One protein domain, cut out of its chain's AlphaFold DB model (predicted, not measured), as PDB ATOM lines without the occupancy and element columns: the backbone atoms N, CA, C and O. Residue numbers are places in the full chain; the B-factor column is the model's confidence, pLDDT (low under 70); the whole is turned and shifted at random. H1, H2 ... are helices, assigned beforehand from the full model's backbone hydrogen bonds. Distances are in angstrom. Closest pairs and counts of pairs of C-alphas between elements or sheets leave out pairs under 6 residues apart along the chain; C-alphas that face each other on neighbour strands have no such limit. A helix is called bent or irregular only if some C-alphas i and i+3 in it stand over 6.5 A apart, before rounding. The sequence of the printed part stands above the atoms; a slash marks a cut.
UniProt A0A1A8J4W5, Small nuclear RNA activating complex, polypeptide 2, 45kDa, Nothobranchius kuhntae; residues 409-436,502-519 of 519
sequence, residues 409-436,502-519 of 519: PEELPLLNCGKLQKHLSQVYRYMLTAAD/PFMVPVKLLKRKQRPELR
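This is residues 409 to 436 and 502 to 519 of the 519 residues of the protein "Small nuclear RNA activating complex, polypeptide 2, 45kDa" of Nothobranchius kuhntae (UniProt A0A1A8J4W5). One long, nearly straight helix, H2, makes most of one half of a rod, and the short helix H1 sits at its first end, turned off to make a corner with it. After a cut, a stretch with no named element passes beside the first part of H2, runs on past H1 and makes the other end of the rod, while residues 428 to 436 of H2 stick out free. The printed part has 46 residues with two named helices, H1 then H2, and no named strand; its class is all helix. It is only just loose, close to extended, with a radius of gyration of the C-alphas of 14.0 A and spans of 51 by 18 by 17 A.

H1 is residues 409 to 414, 9.4 A from first to last C-alpha, and begins with C-alpha 409 at (44.707, -25.384, -1.632). H2 is residues 417 to 436, 28.3 A long, from C-alpha 417 at (43.136, -19.991, 9.746) to C-alpha 436 at (61.825, -20.803, 31.027). Residues 502 to 519 hold no named element.

H1 and H2 meet only through their link, a tight one of 2 residues. In H2 every O i to N i+4 pair is within hydrogen-bond range. In H1 0 of 2 such pairs are, and 1 of 3 O i to N i+3 pairs is. H1 is neither bent nor irregular, but only just: C-alphas 410 and 413 are 6.3 A apart.

The two C-alphas farthest apart, those of Asp 436 and Arg 519, are 52.0 A apart. Residues 437 to 501 are not printed, and C-alphas 436 and 502 are 22.9 A apart across the cut. Without residues 428 to 436 the body spans 38 by 19 by 14 A. The mean pLDDT of the printed part is 74.2, and residues 434 to 436, 502 to 504 and 514 to 519 are under 70.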
ATOM      1  N   PRO A 409      45.061 -26.708  -1.118       79.06
ATOM      2  CA  PRO A 409      44.707 -25.384  -1.632       79.06
ATOM      3  C   PRO A 409      43.202 -25.089  -1.616       79.06
ATOM      4  O   PRO A 409      42.822 -23.922  -1.522       79.06
ATOM      5  N   GLU A 410      42.352 -26.118  -1.681       81.12
ATOM      6  CA  GLU A 410      40.890 -25.983  -1.663       81.12
ATOM      7  C   GLU A 410      40.324 -26.021  -0.235       81.12
ATOM      8  O   GLU A 410      39.411 -25.263   0.098       81.12
ATOM      9  N   GLU A 411      40.912 -26.839   0.643       79.75
ATOM     10  CA  GLU A 411      40.486 -26.982   2.040       79.75
ATOM     11  C   GLU A 411      41.001 -25.863   2.957       79.75
ATOM     12  O   GLU A 411      40.284 -25.405   3.853       79.75
ATOM     13  N   LEU A 412      42.223 -25.364   2.743       79.25
ATOM     14  CA  LEU A 412      42.829 -24.345   3.606       79.25
ATOM     15  C   LEU A 412      42.031 -23.018   3.643       79.25
ATOM     16  O   LEU A 412      41.863 -22.477   4.739       79.25
ATOM     17  N   PRO A 413      41.463 -22.495   2.533       81.81
ATOM     18  CA  PRO A 413      40.570 -21.329   2.561       81.81
ATOM     19  C   PRO A 413      39.234 -21.582   3.277       81.81
ATOM     20  O   PRO A 413      38.597 -20.634   3.748       81.81
ATOM     21  N   LEU A 414      38.795 -22.843   3.363       81.25
ATOM     22  CA  LEU A 414      37.600 -23.236   4.109       81.25
ATOM     23  C   LEU A 414      37.879 -23.338   5.614       81.25
ATOM     24  O   LEU A 414      36.941 -23.257   6.406       81.25
ATOM     25  N   LEU A 415      39.133 -23.470   6.049       81.75
ATOM     26  CA  LEU A 415      39.498 -23.478   7.466       81.75
ATOM     27  C   LEU A 415      39.517 -22.071   8.077       81.75
ATOM     28  O   LEU A 415      39.779 -21.056   7.431       81.75
ATOM     29  N   ASN A 416      39.268 -21.983   9.389       82.50
ATOM     30  CA  ASN A 416      39.375 -20.714  10.110       82.50
ATOM     31  C   ASN A 416      40.829 -20.448  10.538       82.50
ATOM     32  O   ASN A 416      41.154 -20.453  11.729       82.50
ATOM     33  N   CYS A 417      41.697 -20.197   9.554       79.62
ATOM     34  CA  CYS A 417      43.136 -19.991   9.746       79.62
ATOM     35  C   CYS A 417      43.454 -18.919  10.802       79.62
ATOM     36  O   CYS A 417      44.374 -19.097  11.592       79.62
ATOM     37  N   GLY A 418      42.644 -17.859  10.910       81.75
ATOM     38  CA  GLY A 418      42.813 -16.825  11.939       81.75
ATOM     39  C   GLY A 418      42.555 -17.309  13.376       81.75
ATOM     40  O   GLY A 418      43.232 -16.860  14.302       81.75
ATOM     41  N   LYS A 419      41.611 -18.237  13.599       83.50
ATOM     42  CA  LYS A 419      41.428 -18.880  14.916       83.50
ATOM     43  C   LYS A 419      42.520 -19.919  15.186       83.50
ATOM     44  O   LYS A 419      43.034 -19.964  16.301       83.50
ATOM     45  N   LEU A 420      42.900 -20.700  14.173       84.00
ATOM     46  CA  LEU A 420      43.962 -21.705  14.272       84.00
ATOM     47  C   LEU A 420      45.322 -21.068  14.603       84.00
ATOM     48  O   LEU A 420      45.965 -21.469  15.568       84.00
ATOM     49  N   GLN A 421      45.718 -20.012  13.886       81.88
ATOM     50  CA  GLN A 421      46.959 -19.270  14.127       81.88
ATOM     51  C   GLN A 421      47.001 -18.664  15.536       81.88
ATOM     52  O   GLN A 421      48.028 -18.757  16.210       81.88
ATOM     53  N   LYS A 422      45.889 -18.080  16.012       85.06
ATOM     54  CA  LYS A 422      45.782 -17.559  17.386       85.06
ATOM     55  C   LYS A 422      45.966 -18.665  18.424       85.06
ATOM     56  O   LYS A 422      46.703 -18.456  19.383       85.06
ATOM     57  N   HIS A 423      45.346 -19.828  18.217       85.25
ATOM     58  CA  HIS A 423      45.490 -20.991  19.098       85.25
ATOM     59  C   HIS A 423      46.931 -21.515  19.130       85.25
ATOM     60  O   HIS A 423      47.513 -21.607  20.205       85.25
ATOM     61  N   LEU A 424      47.543 -21.760  17.967       84.00
ATOM     62  CA  LEU A 424      48.938 -22.213  17.865       84.00
ATOM     63  C   LEU A 424      49.912 -21.209  18.506       84.00
ATOM     64  O   LEU A 424      50.765 -21.598  19.296       84.00
ATOM     65  N   SER A 425      49.727 -19.909  18.254       82.06
ATOM     66  CA  SER A 425      50.534 -18.839  18.868       82.06
ATOM     67  C   SER A 425      50.363 -18.760  20.390       82.06
ATOM     68  O   SER A 425      51.290 -18.373  21.101       82.06
ATOM     69  N   GLN A 426      49.175 -19.091  20.901       84.25
ATOM     70  CA  GLN A 426      48.885 -19.117  22.333       84.25
ATOM     71  C   GLN A 426      49.520 -20.346  23.000       84.25
ATOM     72  O   GLN A 426      50.201 -20.192  24.009       84.25
ATOM     73  N   VAL A 427      49.356 -21.539  22.413       82.56
ATOM     74  CA  VAL A 427      49.998 -22.787  22.865       82.56
ATOM     75  C   VAL A 427      51.518 -22.645  22.874       82.56
ATOM     76  O   VAL A 427      52.154 -22.988  23.866       82.56
ATOM     77  N   TYR A 428      52.096 -22.069  21.817       79.38
ATOM     78  CA  TYR A 428      53.529 -21.802  21.740       79.38
ATOM     79  C   TYR A 428      54.007 -20.887  22.876       79.38
ATOM     80  O   TYR A 428      54.973 -21.214  23.560       79.38
ATOM     81  N   ARG A 429      53.294 -19.781  23.146       82.88
ATOM     82  CA  ARG A 429      53.630 -18.891  24.270       82.88
ATOM     83  C   ARG A 429      53.527 -19.582  25.631       82.88
ATOM     84  O   ARG A 429      54.374 -19.305  26.469       82.88
ATOM     85  N   TYR A 430      52.563 -20.484  25.843       80.31
ATOM     86  CA  TYR A 430      52.494 -21.291  27.071       80.31
ATOM     87  C   TYR A 430      53.658 -22.282  27.201       80.31
ATOM     88  O   TYR A 430      54.192 -22.445  28.292       80.31
ATOM     89  N   MET A 431      54.064 -22.936  26.109       75.38
ATOM     90  CA  MET A 431      55.192 -23.876  26.134       75.38
ATOM     91  C   MET A 431      56.524 -23.166  26.382       75.38
ATOM     92  O   MET A 431      57.339 -23.663  27.156       75.38
ATOM     93  N   LEU A 432      56.723 -21.987  25.787       77.06
ATOM     94  CA  LEU A 432      57.943 -21.202  25.966       77.06
ATOM     95  C   LEU A 432      58.080 -20.703  27.417       77.06
ATOM     96  O   LEU A 432      59.098 -20.950  28.053       77.06
ATOM     97  N   THR A 433      57.018 -20.126  27.999       71.19
ATOM     98  CA  THR A 433      57.050 -19.683  29.407       71.19
ATOM     99  C   THR A 433      57.137 -20.836  30.412       71.19
ATOM    100  O   THR A 433      57.701 -20.659  31.491       71.19
ATOM    101  N   ALA A 434      56.619 -22.024  30.078       66.50
ATOM    102  CA  ALA A 434      56.782 -23.225  30.899       66.50
ATOM    103  C   ALA A 434      58.199 -23.828  30.825       66.50
ATOM    104  O   ALA A 434      58.637 -24.475  31.777       66.50
ATOM    105  N   ALA A 435      58.918 -23.640  29.713       58.84
ATOM    106  CA  ALA A 435      60.315 -24.047  29.589       58.84
ATOM    107  C   ALA A 435      61.237 -23.122  30.401       58.84
ATOM    108  O   ALA A 435      62.055 -23.610  31.185       58.84
ATOM    109  N   ASP A 436      61.040 -21.804  30.291       55.22
ATOM    110  CA  ASP A 436      61.825 -20.803  31.027       55.22
ATOM    111  C   ASP A 436      61.692 -20.967  32.554       55.22
ATOM    112  O   ASP A 436      62.683 -20.870  33.280       55.22
ATOM    113  N   PRO A 502      50.044 -32.830  17.030       63.59
ATOM    114  CA  PRO A 502      48.787 -32.559  16.325       63.59
ATOM    115  C   PRO A 502      47.546 -32.644  17.230       63.59
ATOM    116  O   PRO A 502      46.581 -31.911  17.011       63.59
ATOM    117  N   PHE A 503      47.584 -33.440  18.305       63.94
ATOM    118  CA  PHE A 503      46.502 -33.522  19.295       63.94
ATOM    119  C   PHE A 503      46.318 -32.233  20.120       63.94
ATOM    120  O   PHE A 503      45.299 -32.072  20.790       63.94
ATOM    121  N   MET A 504      47.253 -31.276  20.054       69.25
ATOM    122  CA  MET A 504      47.105 -29.962  20.691       69.25
ATOM    123  C   MET A 504      46.186 -29.002  19.927       69.25
ATOM    124  O   MET A 504      45.902 -27.913  20.434       69.25
ATOM    125  N   VAL A 505      45.717 -29.360  18.727       78.75
ATOM    126  CA  VAL A 505      44.774 -28.552  17.945       78.75
ATOM    127  C   VAL A 505      43.347 -29.078  18.147       78.75
ATOM    128  O   VAL A 505      43.020 -30.163  17.670       78.75
ATOM    129  N   PRO A 506      42.445 -28.324  18.808       80.38
ATOM    130  CA  PRO A 506      41.061 -28.747  18.965       80.38
ATOM    131  C   PRO A 506      40.391 -28.962  17.607       80.38
ATOM    132  O   PRO A 506      40.343 -28.043  16.790       80.38
ATOM    133  N   VAL A 507      39.761 -30.124  17.409       77.75
ATOM    134  CA  VAL A 507      39.029 -30.478  16.171       77.75
ATOM    135  C   VAL A 507      38.010 -29.399  15.768       77.75
ATOM    136  O   VAL A 507      37.774 -29.163  14.590       77.75
ATOM    137  N   LYS A 508      37.456 -28.656  16.740       78.44
ATOM    138  CA  LYS A 508      36.567 -27.496  16.524       78.44
ATOM    139  C   LYS A 508      37.195 -26.369  15.677       78.44
ATOM    140  O   LYS A 508      36.447 -25.609  15.071       78.44
ATOM    141  N   LEU A 509      38.526 -26.250  15.641       77.94
ATOM    142  CA  LEU A 509      39.277 -25.295  14.811       77.94
ATOM    143  C   LEU A 509      39.617 -25.851  13.418       77.94
ATOM    144  O   LEU A 509      39.851 -25.067  12.503       77.94
ATOM    145  N   LEU A 510      39.604 -27.180  13.272       77.75
ATOM    146  CA  LEU A 510      39.815 -27.915  12.021       77.75
ATOM    147  C   LEU A 510      38.502 -28.184  11.262       77.75
ATOM    148  O   LEU A 510      38.504 -28.806  10.205       77.75
ATOM    149  N   LYS A 511      37.358 -27.719  11.780       78.88
ATOM    150  CA  LYS A 511      36.089 -27.761  11.046       78.88
ATOM    151  C   LYS A 511      36.086 -26.702   9.946       78.88
ATOM    152  O   LYS A 511      36.390 -25.536  10.214       78.88
ATOM    153  N   ARG A 512      35.643 -27.094   8.744       79.31
ATOM    154  CA  ARG A 512      35.296 -26.165   7.660       79.31
ATOM    155  C   ARG A 512      34.377 -25.064   8.205       79.31
ATOM    156  O   ARG A 512      33.385 -25.331   8.888       79.31
ATOM    157  N   LYS A 513      34.712 -23.815   7.899       76.25
ATOM    158  CA  LYS A 513      33.887 -22.632   8.128       76.25
ATOM    159  C   LYS A 513      32.608 -22.814   7.314       76.25
ATOM    160  O   LYS A 513      32.662 -22.835   6.087       76.25
ATOM    161  N   GLN A 514      31.470 -22.937   7.996       67.75
ATOM    162  CA  GLN A 514      30.166 -22.926   7.335       67.75
ATOM    163  C   GLN A 514      30.080 -21.670   6.460       67.75
ATOM    164  O   GLN A 514      30.312 -20.555   6.946       67.75
ATOM    165  N   ARG A 515      29.808 -21.854   5.164       55.31
ATOM    166  CA  ARG A 515      29.447 -20.732   4.299       55.31
ATOM    167  C   ARG A 515      28.127 -20.165   4.838       55.31
ATOM    168  O   ARG A 515      27.257 -20.960   5.191       55.31
ATOM    169  N   PRO A 516      27.966 -18.837   4.947       50.62
ATOM    170  CA  PRO A 516      26.630 -18.288   5.082       50.62
ATOM    171  C   PRO A 516      25.869 -18.647   3.803       50.62
ATOM    172  O   PRO A 516      26.280 -18.246   2.714       50.62
ATOM    173  N   GLU A 517      24.806 -19.437   3.942       45.53
ATOM    174  CA  GLU A 517      23.798 -19.599   2.896       45.53
ATOM    175  C   GLU A 517      23.326 -18.197   2.486       45.53
ATOM    176  O   GLU A 517      22.885 -17.416   3.336       45.53
ATOM    177  N   LEU A 518      23.478 -17.859   1.203       47.69
ATOM    178  CA  LEU A 518      22.908 -16.638   0.643       47.69
ATOM    179  C   LEU A 518      21.393 -16.832   0.599       47.69
ATOM    180  O   LEU A 518      20.898 -17.670  -0.153       47.69
ATOM    181  N   ARG A 519      20.694 -16.089   1.456       37.06
ATOM    182  CA  ARG A 519      19.243 -16.126   1.634       37.06
ATOM    183  C   ARG A 519      18.599 -14.877   1.049       37.06
ATOM    184  O   ARG A 519      19.245 -13.812   1.157       37.06
TER     185      ARG A 519